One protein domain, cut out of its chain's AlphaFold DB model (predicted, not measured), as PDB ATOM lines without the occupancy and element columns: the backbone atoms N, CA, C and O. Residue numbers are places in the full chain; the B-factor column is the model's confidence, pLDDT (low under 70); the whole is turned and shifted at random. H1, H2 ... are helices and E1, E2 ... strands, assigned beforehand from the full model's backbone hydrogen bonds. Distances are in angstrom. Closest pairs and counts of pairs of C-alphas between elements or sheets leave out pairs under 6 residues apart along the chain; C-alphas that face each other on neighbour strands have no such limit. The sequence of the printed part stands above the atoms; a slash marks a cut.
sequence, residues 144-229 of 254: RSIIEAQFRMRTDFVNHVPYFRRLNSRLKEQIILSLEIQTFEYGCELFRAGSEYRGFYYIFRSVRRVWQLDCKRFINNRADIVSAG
ATOM      1  N   ARG A 144     382.505 321.884 312.652       89.56
ATOM      2  CA  ARG A 144     382.988 320.889 311.676       89.56
ATOM      3  C   ARG A 144     383.879 319.843 312.344       89.56
ATOM      4  O   ARG A 144     383.606 318.653 312.216       89.56
ATOM      5  N   SER A 145     384.860 320.275 313.140       93.00
ATOM      6  CA  SER A 145     385.750 319.363 313.867       93.00
ATOM      7  C   SER A 145     384.996 318.424 314.817       93.00
ATOM      8  O   SER A 145     385.330 317.241 314.894       93.00
ATOM      9  N   ILE A 146     383.950 318.900 315.508       91.50
ATOM     10  CA  ILE A 146     383.137 318.043 316.384       91.50
ATOM     11  C   ILE A 146     382.344 317.019 315.564       91.50
ATOM     12  O   ILE A 146     382.316 315.846 315.940       91.50
ATOM     13  N   ILE A 147     381.723 317.425 314.454       89.19
ATOM     14  CA  ILE A 147     380.966 316.517 313.577       89.19
ATOM     15  C   ILE A 147     381.893 315.445 312.992       89.19
ATOM     16  O   ILE A 147     381.576 314.256 313.060       89.19
ATOM     17  N   GLU A 148     383.067 315.834 312.492       90.69
ATOM     18  CA  GLU A 148     384.086 314.912 311.981       90.69
ATOM     19  C   GLU A 148     384.582 313.955 313.070       90.69
ATOM     20  O   GLU A 148     384.675 312.746 312.847       90.69
ATOM     21  N   ALA A 149     384.854 314.461 314.275       90.19
ATOM     22  CA  ALA A 149     385.271 313.635 315.402       90.19
ATOM     23  C   ALA A 149     384.177 312.637 315.817       90.19
ATOM     24  O   ALA A 149     384.482 311.473 316.092       90.19
ATOM     25  N   GLN A 150     382.908 313.054 315.830       88.81
ATOM     26  CA  GLN A 150     381.779 312.160 316.093       88.81
ATOM     27  C   GLN A 150     381.633 311.096 315.006       88.81
ATOM     28  O   GLN A 150     381.419 309.926 315.329       88.81
ATOM     29  N   PHE A 151     381.777 311.473 313.736       90.12
ATOM     30  CA  PHE A 151     381.728 310.534 312.622       90.12
ATOM     31  C   PHE A 151     382.867 309.514 312.707       90.12
ATOM     32  O   PHE A 151     382.620 308.311 312.648       90.12
ATOM     33  N   ARG A 152     384.100 309.968 312.960       91.81
ATOM     34  CA  ARG A 152     385.246 309.082 313.210       91.81
ATOM     35  C   ARG A 152     384.981 308.126 314.367       91.81
ATOM     36  O   ARG A 152     385.230 306.936 314.235       91.81
ATOM     37  N   MET A 153     384.399 308.615 315.460       90.06
ATOM     38  CA  MET A 153     384.061 307.777 316.609       90.06
ATOM     39  C   MET A 153     383.039 306.678 316.269       90.06
ATOM     40  O   MET A 153     383.182 305.550 316.742       90.06
ATOM     41  N   ARG A 154     382.029 306.980 315.439       90.44
ATOM     42  CA  ARG A 154     381.060 305.986 314.934       90.44
ATOM     43  C   ARG A 154     381.743 304.957 314.042       90.44
ATOM     44  O   ARG A 154     381.525 303.759 314.217       90.44
ATOM     45  N   THR A 155     382.592 305.415 313.127       91.38
ATOM     46  CA  THR A 155     383.375 304.558 312.230       91.38
ATOM     47  C   THR A 155     384.269 303.604 313.012       91.38
ATOM     48  O   THR A 155     384.236 302.394 312.782       91.38
ATOM     49  N   ASP A 156     385.005 304.122 313.994       91.38
ATOM     50  CA  ASP A 156     385.858 303.318 314.865       91.38
ATOM     51  C   ASP A 156     385.026 302.281 315.626       91.38
ATOM     52  O   ASP A 156     385.366 301.098 315.623       91.38
ATOM     53  N   PHE A 157     383.892 302.677 316.211       89.88
ATOM     54  CA  PHE A 157     382.995 301.754 316.904       89.88
ATOM     55  C   PHE A 157     382.515 300.612 315.994       89.88
ATOM     56  O   PHE A 157     382.650 299.438 316.350       89.88
ATOM     57  N   VAL A 158     382.018 300.933 314.796       90.62
ATOM     58  CA  VAL A 158     381.511 299.929 313.849       90.62
ATOM     59  C   VAL A 158     382.615 298.972 313.394       90.62
ATOM     60  O   VAL A 158     382.367 297.778 313.238       90.62
ATOM     61  N   ASN A 159     383.846 299.454 313.238       89.44
ATOM     62  CA  ASN A 159     384.971 298.619 312.818       89.44
ATOM     63  C   ASN A 159     385.488 297.682 313.924       89.44
ATOM     64  O   ASN A 159     385.953 296.580 313.619       89.44
ATOM     65  N   HIS A 160     385.398 298.082 315.195       88.19
ATOM     66  CA  HIS A 160     385.912 297.287 316.315       88.19
ATOM     67  C   HIS A 160     384.916 296.238 316.831       88.19
ATOM     68  O   HIS A 160     385.339 295.182 317.310       88.19
ATOM     69  N   VAL A 161     383.605 296.484 316.723       87.06
ATOM     70  CA  VAL A 161     382.584 295.555 317.230       87.06
ATOM     71  C   VAL A 161     382.562 294.258 316.400       87.06
ATOM     72  O   VAL A 161     382.301 294.298 315.194       87.06
ATOM     73  N   PRO A 162     382.761 293.073 317.020       86.69
ATOM     74  CA  PRO A 162     382.849 291.801 316.297       86.69
ATOM     75  C   PRO A 162     381.631 291.480 315.421       86.69
ATOM     76  O   PRO A 162     381.792 290.910 314.341       86.69
ATOM     77  N   TYR A 163     380.430 291.886 315.847       84.19
ATOM     78  CA  TYR A 163     379.181 291.663 315.109       84.19
ATOM     79  C   TYR A 163     379.160 292.346 313.738       84.19
ATOM     80  O   TYR A 163     378.575 291.816 312.796       84.19
ATOM     81  N   PHE A 164     379.838 293.486 313.597       86.62
ATOM     82  CA  PHE A 164     379.862 294.238 312.345       86.62
ATOM     83  C   PHE A 164     381.024 293.845 311.434       86.62
ATOM     84  O   PHE A 164     381.028 294.201 310.256       86.62
ATOM     85  N   ARG A 165     381.993 293.058 311.921       84.06
ATOM     86  CA  ARG A 165     383.215 292.713 311.177       84.06
ATOM     87  C   ARG A 165     382.923 292.097 309.807       84.06
ATOM     88  O   ARG A 165     383.563 292.480 308.830       84.06
ATOM     89  N   ARG A 166     381.936 291.196 309.746       87.44
ATOM     90  CA  ARG A 166     381.538 290.446 308.539       87.44
ATOM     91  C   ARG A 166     380.619 291.223 307.589       87.44
ATOM     92  O   ARG A 166     380.299 290.712 306.522       87.44
ATOM     93  N   LEU A 167     380.170 292.420 307.966       87.75
ATOM     94  CA  LEU A 167     379.293 293.226 307.120       87.75
ATOM     95  C   LEU A 167     380.078 293.852 305.961       87.75
ATOM     96  O   LEU A 167     381.260 294.186 306.104       87.75
ATOM     97  N   ASN A 168     379.408 294.025 304.821       89.94
ATOM     98  CA  ASN A 168     379.978 294.718 303.668       89.94
ATOM     99  C   ASN A 168     380.203 296.217 303.979       89.94
ATOM    100  O   ASN A 168     379.624 296.763 304.921       89.94
ATOM    101  N   SER A 169     381.060 296.882 303.198       88.31
ATOM    102  CA  SER A 169     381.392 298.304 303.396       88.31
ATOM    103  C   SER A 169     380.154 299.198 303.333       88.31
ATOM    104  O   SER A 169     379.931 299.993 304.238       88.31
ATOM    105  N   ARG A 170     379.288 298.981 302.339       87.44
ATOM    106  CA  ARG A 170     378.052 299.754 302.148       87.44
ATOM    107  C   ARG A 170     377.122 299.703 303.366       87.44
ATOM    108  O   ARG A 170     376.578 300.719 303.778       87.44
ATOM    109  N   LEU A 171     376.937 298.529 303.965       86.88
ATOM    110  CA  LEU A 171     376.089 298.358 305.144       86.88
ATOM    111  C   LEU A 171     376.754 298.952 306.386       86.88
ATOM    112  O   LEU A 171     376.064 299.528 307.219       86.88
ATOM    113  N   LYS A 172     378.086 298.858 306.505       89.88
ATOM    114  CA  LYS A 172     378.830 299.542 307.572       89.88
ATOM    115  C   LYS A 172     378.651 301.053 307.483       89.88
ATOM    116  O   LYS A 172     378.319 301.659 308.493       89.88
ATOM    117  N   GLU A 173     378.790 301.644 306.300       88.94
ATOM    118  CA  GLU A 173     378.550 303.075 306.067       88.94
ATOM    119  C   GLU A 173     377.126 303.479 306.461       88.94
ATOM    120  O   GLU A 173     376.936 304.449 307.194       88.94
ATOM    121  N   GLN A 174     376.122 302.686 306.073       85.44
ATOM    122  CA  GLN A 174     374.734 302.923 306.475       85.44
ATOM    123  C   GLN A 174     374.551 302.876 307.997       85.44
ATOM    124  O   GLN A 174     373.881 303.739 308.569       85.44
ATOM    125  N   ILE A 175     375.167 301.901 308.670       88.38
ATOM    126  CA  ILE A 175     375.144 301.815 310.133       88.38
ATOM    127  C   ILE A 175     375.802 303.063 310.731       88.38
ATOM    128  O   ILE A 175     375.177 303.735 311.542       88.38
ATOM    129  N   ILE A 176     377.003 303.437 310.283       89.50
ATOM    130  CA  ILE A 176     377.743 304.614 310.771       89.50
ATOM    131  C   ILE A 176     376.898 305.894 310.660       89.50
ATOM    132  O   ILE A 176     376.828 306.669 311.617       89.50
ATOM    133  N   LEU A 177     376.221 306.101 309.527       87.81
ATOM    134  CA  LEU A 177     375.372 307.275 309.294       87.81
ATOM    135  C   LEU A 177     374.099 307.282 310.155       87.81
ATOM    136  O   LEU A 177     373.606 308.352 310.507       87.81
ATOM    137  N   SER A 178     373.573 306.105 310.501       87.56
ATOM    138  CA  SER A 178     372.338 305.949 311.289       87.56
ATOM    139  C   SER A 178     372.547 305.829 312.804       87.56
ATOM    140  O   SER A 178     371.572 305.884 313.551       87.56
ATOM    141  N   LEU A 179     373.788 305.667 313.272       88.31
ATOM    142  CA  LEU A 179     374.107 305.594 314.698       88.31
ATOM    143  C   LEU A 179     373.964 306.958 315.374       88.31
ATOM    144  O   LEU A 179     374.557 307.942 314.938       88.31
ATOM    145  N   GLU A 180     373.259 306.998 316.499       85.81
ATOM    146  CA  GLU A 180     373.036 308.212 317.283       85.81
ATOM    147  C   GLU A 180     373.550 308.042 318.714       85.81
ATOM    148  O   GLU A 180     373.411 306.981 319.321       85.81
ATOM    149  N   ILE A 181     374.172 309.091 319.259       85.94
ATOM    150  CA  ILE A 181     374.598 309.108 320.663       85.94
ATOM    151  C   ILE A 181     373.411 309.548 321.503       85.94
ATOM    152  O   ILE A 181     372.914 310.657 321.326       85.94
ATOM    153  N   GLN A 182     373.029 308.725 322.471       84.69
ATOM    154  CA  GLN A 182     372.072 309.096 323.499       84.69
ATOM    155  C   GLN A 182     372.728 309.089 324.872       84.69
ATOM    156  O   GLN A 182     373.569 308.243 325.193       84.69
ATOM    157  N   THR A 183     372.354 310.084 325.669       86.19
ATOM    158  CA  THR A 183     372.794 310.227 327.054       86.19
ATOM    159  C   THR A 183     371.592 310.024 327.953       86.19
ATOM    160  O   THR A 183     370.542 310.614 327.711       86.19
ATOM    161  N   PHE A 184     371.758 309.196 328.974       83.44
ATOM    162  CA  PHE A 184     370.705 308.856 329.916       83.44
ATOM    163  C   PHE A 184     371.104 309.264 331.330       83.44
ATOM    164  O   PHE A 184     372.265 309.125 331.734       83.44
ATOM    165  N   GLU A 185     370.130 309.777 332.074       83.88
ATOM    166  CA  GLU A 185     370.305 310.111 333.481       83.88
ATOM    167  C   GLU A 185     370.276 308.853 334.354       83.88
ATOM    168  O   GLU A 185     369.834 307.772 333.957       83.88
ATOM    169  N   TYR A 186     370.808 308.988 335.565       81.62
ATOM    170  CA  TYR A 186     370.820 307.889 336.518       81.62
ATOM    171  C   TYR A 186     369.401 307.591 337.015       81.62
ATOM    172  O   TYR A 186     368.669 308.505 337.379       81.62
ATOM    173  N   GLY A 187     369.036 306.309 337.064       82.19
ATOM    174  CA  GLY A 187     367.702 305.869 337.483       82.19
ATOM    175  C   GLY A 187     366.653 305.868 336.367       82.19
ATOM    176  O   GLY A 187     365.526 305.453 336.615       82.19
ATOM    177  N   CYS A 188     367.003 306.274 335.140       82.50
ATOM    178  CA  CYS A 188     366.107 306.137 333.996       82.50
ATOM    179  C   CYS A 188     365.968 304.670 333.561       82.50
ATOM    180  O   CYS A 188     366.961 303.976 333.330       82.50
ATOM    181  N   GLU A 189     364.730 304.214 333.374       80.25
ATOM    182  CA  GLU A 189     364.444 302.919 332.756       80.25
ATOM    183  C   GLU A 189     364.721 302.986 331.246       80.25
ATOM    184  O   GLU A 189     363.968 303.597 330.490       80.25
ATOM    185  N   LEU A 190     365.806 302.348 330.796       78.25
ATOM    186  CA  LEU A 190     366.128 302.240 329.364       78.25
ATOM    187  C   LEU A 190     365.171 301.296 328.630       78.25
ATOM    188  O   LEU A 190     364.816 301.525 327.476       78.25
ATOM    189  N   PHE A 191     364.765 300.221 329.307       81.06
ATOM    190  CA  PHE A 191     363.936 299.168 328.744       81.06
ATOM    191  C   PHE A 191     362.896 298.731 329.760       81.06
ATOM    192  O   PHE A 191     363.228 298.415 330.901       81.06
ATOM    193  N   ARG A 192     361.647 298.630 329.307       82.62
ATOM    194  CA  ARG A 192     360.568 298.003 330.067       82.62
ATOM    195  C   ARG A 192     360.156 296.713 329.374       82.62
ATOM    196  O   ARG A 192     359.846 296.722 328.181       82.62
ATOM    197  N   ALA A 193     360.152 295.597 330.100       81.62
ATOM    198  CA  ALA A 193     359.693 294.324 329.551       81.62
ATOM    199  C   ALA A 193     358.239 294.456 329.057       81.62
ATOM    200  O   ALA A 193     357.392 295.015 329.751       81.62
ATOM    201  N   GLY A 194     357.970 293.981 327.839       86.81
ATOM    202  CA  GLY A 194     356.664 294.119 327.183       86.81
ATOM    203  C   GLY A 194     356.421 295.460 326.475       86.81
ATOM    204  O   GLY A 194     355.342 295.649 325.922       86.81
ATOM    205  N   SER A 195     357.393 296.380 326.464       83.75
ATOM    206  CA  SER A 195     357.312 297.609 325.660       83.75
ATOM    207  C   SER A 195     357.632 297.369 324.181       83.75
ATOM    208  O   SER A 195     358.208 296.348 323.798       83.75
ATOM    209  N   GLU A 196     357.241 298.322 323.335       82.19
ATOM    210  CA  GLU A 196     357.521 298.275 321.901       82.19
ATOM    211  C   GLU A 196     359.025 298.329 321.610       82.19
ATOM    212  O   GLU A 196     359.777 299.104 322.202       82.19
ATOM    213  N   TYR A 197     359.459 297.531 320.636       78.56
ATOM    214  CA  TYR A 197     360.846 297.504 320.195       78.56
ATOM    215  C   TYR A 197     361.240 298.822 319.506       78.56
ATOM    216  O   TYR A 197     360.671 299.185 318.476       78.56
ATOM    217  N   ARG A 198     362.246 299.521 320.053       74.69
ATOM    218  CA  ARG A 198     362.723 300.824 319.542       74.69
ATOM    219  C   ARG A 198     364.048 300.784 318.781       74.69
ATOM    220  O   ARG A 198     364.375 301.757 318.108       74.69
ATOM    221  N   GLY A 199     364.786 299.678 318.837       78.25
ATOM    222  CA  GLY A 199     366.060 299.529 318.134       78.25
ATOM    223  C   GLY A 199     367.132 298.840 318.968       78.25
ATOM    224  O   GLY A 199     366.858 298.307 320.045       78.25
ATOM    225  N   PHE A 200     368.361 298.860 318.448       82.75
ATOM    226  CA  PHE A 200     369.531 298.310 319.132       82.75
ATOM    227  C   PHE A 200     370.278 299.405 319.885       82.75
ATOM    228  O   PHE A 200     370.430 300.517 319.383       82.75
ATOM    229  N   TYR A 201     370.794 299.056 321.059       85.00
ATOM    230  CA  TYR A 201     371.512 299.966 321.936       85.00
ATOM    231  C   TYR A 201     372.864 299.365 322.329       85.00
ATOM    232  O   TYR A 201     372.925 298.208 322.742       85.00
ATOM    233  N   TYR A 202     373.942 300.143 322.228       84.50
ATOM    234  CA  TYR A 202     375.286 299.727 322.630       84.50
ATOM    235  C   TYR A 202     375.888 300.718 323.613       84.50
ATOM    236  O   TYR A 202     376.052 301.893 323.307       84.50
ATOM    237  N   ILE A 203     376.269 300.249 324.792       84.19
ATOM    238  CA  ILE A 203     376.890 301.104 325.803       84.19
ATOM    239  C   ILE A 203     378.330 301.396 325.377       84.19
ATOM    240  O   ILE A 203     379.101 300.477 325.098       84.19
ATOM    241  N   PHE A 204     378.711 302.673 325.334       74.12
ATOM    242  CA  PHE A 204     380.076 303.073 325.005       74.12
ATOM    243  C   PHE A 204     380.492 304.266 325.875       74.12
ATOM    244  O   PHE A 204     379.878 305.326 325.855       74.12
ATOM    245  N   ARG A 205     381.576 304.094 326.640       61.47
ATOM    246  CA  ARG A 205     382.099 305.060 327.629       61.47
ATOM    247  C   ARG A 205     381.110 305.423 328.750       61.47
ATOM    248  O   ARG A 205     380.359 306.389 328.636       61.47
ATOM    249  N   SER A 206     381.287 304.764 329.902       56.16
ATOM    250  CA  SER A 206     380.493 304.941 331.131       56.16
ATOM    251  C   SER A 206     379.015 304.564 330.957       56.16
ATOM    252  O   SER A 206     378.468 304.601 329.861       56.16
ATOM    253  N   VAL A 207     378.350 304.205 332.056       61.25
ATOM    254  CA  VAL A 207     376.973 303.667 332.092       61.25
ATOM    255  C   VAL A 207     375.906 304.674 331.614       61.25
ATOM    256  O   VAL A 207     374.728 304.354 331.570       61.25
ATOM    257  N   ARG A 208     376.305 305.905 331.262       61.88
ATOM    258  CA  ARG A 208     375.407 307.014 330.895       61.88
ATOM    259  C   ARG A 208     375.310 307.290 329.398       61.88
ATOM    260  O   ARG A 208     374.423 308.038 329.000       61.88
ATOM    261  N   ARG A 209     376.213 306.752 328.569       72.12
ATOM    262  CA  ARG A 209     376.192 306.981 327.116       72.12
ATOM    263  C   ARG A 209     376.013 305.689 326.347       72.12
ATOM    264  O   ARG A 209     376.708 304.697 326.571       72.12
ATOM    265  N   VAL A 210     375.072 305.737 325.419       76.75
ATOM    266  CA  VAL A 210     374.634 304.588 324.643       76.75
ATOM    267  C   VAL A 210     374.500 305.015 323.189       76.75
ATOM    268  O   VAL A 210     373.958 306.073 322.883       76.75
ATOM    269  N   TRP A 211     375.025 304.207 322.280       75.69
ATOM    270  CA  TRP A 211     374.735 304.293 320.862       75.69
ATOM    271  C   TRP A 211     373.364 303.686 320.627       75.69
ATOM    272  O   TRP A 211     373.186 302.505 320.912       75.69
ATOM    273  N   GLN A 212     372.425 304.448 320.084       81.19
ATOM    274  CA  GLN A 212     371.192 303.903 319.539       81.19
ATOM    275  C   GLN A 212     371.344 303.743 318.027       81.19
ATOM    276  O   GLN A 212     371.748 304.671 317.325       81.19
ATOM    277  N   LEU A 213     370.992 302.565 317.523       76.75
ATOM    278  CA  LEU A 213     370.766 302.335 316.105       76.75
ATOM    279  C   LEU A 213     369.266 302.459 315.836       76.75
ATOM    280  O   LEU A 213     368.490 301.571 316.207       76.75
ATOM    281  N   ASP A 214     368.854 303.557 315.204       70.75
ATOM    282  CA  ASP A 214     367.464 303.731 314.791       70.75
ATOM    283  C   ASP A 214     367.178 302.912 313.525       70.75
ATOM    284  O   ASP A 214     367.530 303.278 312.398       70.75
ATOM    285  N   CYS A 215     366.493 301.784 313.717       60.69
ATOM    286  CA  CYS A 215     366.111 300.890 312.633       60.69
ATOM    287  C   CYS A 215     365.152 301.543 311.619       60.69
ATOM    288  O   CYS A 215     365.154 301.132 310.458       60.69
ATOM    289  N   LYS A 216     364.349 302.551 312.000       61.19
ATOM    290  CA  LYS A 216     363.453 303.250 311.055       61.19
ATOM    291  C   LYS A 216     364.265 304.080 310.065       61.19
ATOM    292  O   LYS A 216     364.062 303.976 308.856       61.19
ATOM    293  N   ARG A 217     365.246 304.833 310.568       58.91
ATOM    294  CA  ARG A 217     366.181 305.615 309.746       58.91
ATOM    295  C   ARG A 217     367.078 304.718 308.889       58.91
ATOM    296  O   ARG A 217     367.337 305.028 307.728       58.91
ATOM    297  N   PHE A 218     367.495 303.576 309.435       57.44
ATOM    298  CA  PHE A 218     368.283 302.573 308.721       57.44
ATOM    299  C   PHE A 218     367.549 301.980 307.505       57.44
ATOM    300  O   PHE A 218     368.146 301.817 306.441       57.44
ATOM    301  N   ILE A 219     366.247 301.692 307.632       58.00
ATOM    302  CA  ILE A 219     365.436 301.146 306.533       58.00
ATOM    303  C   ILE A 219     365.136 302.221 305.477       58.00
ATOM    304  O   ILE A 219     365.234 301.928 304.287       58.00
ATOM    305  N   ASN A 220     364.844 303.463 305.880       54.84
ATOM    306  CA  ASN A 220     364.538 304.550 304.938       54.84
ATOM    307  C   ASN A 220     365.755 304.950 304.083       54.84
ATOM    308  O   ASN A 220     365.631 305.057 302.865       54.84
ATOM    309  N   ASN A 221     366.959 305.007 304.668       49.84
ATOM    310  CA  ASN A 221     368.205 305.211 303.908       49.84
ATOM    311  C   ASN A 221     368.471 304.111 302.859       49.84
ATOM    312  O   ASN A 221     369.263 304.303 301.936       49.84
ATOM    313  N   ARG A 222     367.836 302.934 302.972       48.81
ATOM    314  CA  ARG A 222     367.926 301.892 301.941       48.81
ATOM    315  C   ARG A 222     367.137 302.259 300.680       48.81
ATOM    316  O   ARG A 222     367.530 301.812 299.609       48.81
ATOM    317  N   ALA A 223     366.067 303.047 300.795       45.38
ATOM    318  CA  ALA A 223     365.295 303.533 299.653       45.38
ATOM    319  C   ALA A 223     365.986 304.729 298.975       45.38
ATOM    320  O   ALA A 223     366.117 304.733 297.754       45.38
ATOM    321  N   ASP A 224     366.531 305.660 299.763       42.66
ATOM    322  CA  ASP A 224     367.127 306.903 299.242       42.66
ATOM    323  C   ASP A 224     368.489 306.700 298.548       42.66
ATOM    324  O   ASP A 224     368.859 307.432 297.633       42.66
ATOM    325  N   ILE A 225     369.242 305.656 298.913       44.66
ATOM    326  CA  ILE A 225     370.513 305.324 298.236       44.66
ATOM    327  C   ILE A 225     370.271 304.465 296.977       44.66
ATOM    328  O   ILE A 225     371.152 304.349 296.129       44.66
ATOM    329  N   VAL A 226     369.087 303.857 296.816       39.94
ATOM    330  CA  VAL A 226     368.703 303.203 295.548       39.94
ATOM    331  C   VAL A 226     368.195 304.235 294.532       39.94
ATOM    332  O   VAL A 226     368.343 304.018 293.337       39.94
ATOM    333  N   SER A 227     367.677 305.384 294.972       38.19
ATOM    334  CA  SER A 227     367.279 306.479 294.075       38.19
ATOM    335  C   SER A 227     368.439 307.382 293.633       38.19
ATOM    336  O   SER A 227     368.349 307.981 292.566       38.19
ATOM    337  N   ALA A 228     369.548 307.444 294.381       38.53
ATOM    338  CA  ALA A 228     370.735 308.232 294.012       38.53
ATOM    339  C   ALA A 228     371.717 307.518 293.055       38.53
ATOM    340  O   ALA A 228     372.731 308.089 292.659       38.53
ATOM    341  N   GLY A 229     371.438 306.274 292.661       38.25
ATOM    342  CA  GLY A 229     372.280 305.536 291.727       38.25
ATOM    343  C   GLY A 229     371.497 304.432 291.038       38.25
ATOM    344  O   GLY A 229     371.103 303.472 291.692       38.25
TER     345      GLY A 229
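What this domain is: This is residues 144 to 229 of the 254 residues of an uncharacterized protein of Clonorchis sinensis (UniProt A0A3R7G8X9). A small antiparallel sheet of three strands, E1 - E3 - E2, has two helices beyond one of its ends, H2 leading straight into E1 and H3 leading away from E3, while the longest helix, H1, crosses H2 at a steep angle and only grazes the sheet. Past the other end of the sheet a long loop, residues 184 to 199, swings from E1 round to E2; its residues 191 to 196 stick out, as do residues 144 to 149 of H1. The printed part has 86 residues, with three named helices and three named strands in the order H1 H2 E1 E2 E3 H3, of mixed class. It is only just compact, close to loose, with a radius of gyration of the C-alphas of 14.3 A and spans of 46 by 33 by 27 A.

How they stand to each other: In the sheet, E3, residues 209 to 213, is the inner strand, and E1, residues 179 to 183, and E2, residues 200 to 203, are the edge strands. E1 and E3 are antiparallel at 148 degrees, with N 182 and O 210 within hydrogen-bond range at 2.8 A. E2 and E3 form a hairpin, antiparallel at 157 degrees, with N 211 and O 202 within hydrogen-bond range at 2.7 A. H2, residues 169 to 178, is only just on the sheet and only grazes it with residues 175 to 178. H1, residues 144 to 160, only grazes the sheet with residues 150 to 158. With residues 151 to 158 alone H1 touches H2, opposite ways at a steep tilt of 52 degrees; the closest C-alphas, of Arg 154 and Ile 176, are 5.5 A apart. H3, residues 215 to 227, touches H2 with residues 217 to 221 alone, opposite ways at a steep tilt of 55 degrees; the closest C-alphas, of Ser 178 and Phe 218, are 5.9 A apart. H3 is apart from H1 and E1, and only just not on the sheet, with 4 pairs of C-alphas within 10 A. In H1 and H2 every O i to N i+4 pair is within hydrogen-bond range; in H3 6 of 9 are.

Where its parts are: E1, residues 179 to 183, begins at C-alpha 179 (374.107, 305.594, 314.698) and is 13.3 A long; E3, residues 209 to 213, is 13.1 A long, and E2 is residues 200 to 203. H1, residues 144 to 160, begins at C-alpha 144 (382.988, 320.889, 311.676) and is 24.2 A long. H2 is residues 169 to 178. H3, residues 215 to 227, is 19.4 A long and ends at C-alpha 227 (367.279, 306.479, 294.075).

The domain as a whole: The C-alphas farthest apart, of Gly 187 and Gly 229, are 46.0 A apart. The printed part has no cut, and the 16-residue link from E1 to E2 is long. The mean pLDDT of the printed part is 77.7; residues 205 to 208 and 215 to 229 are under 70.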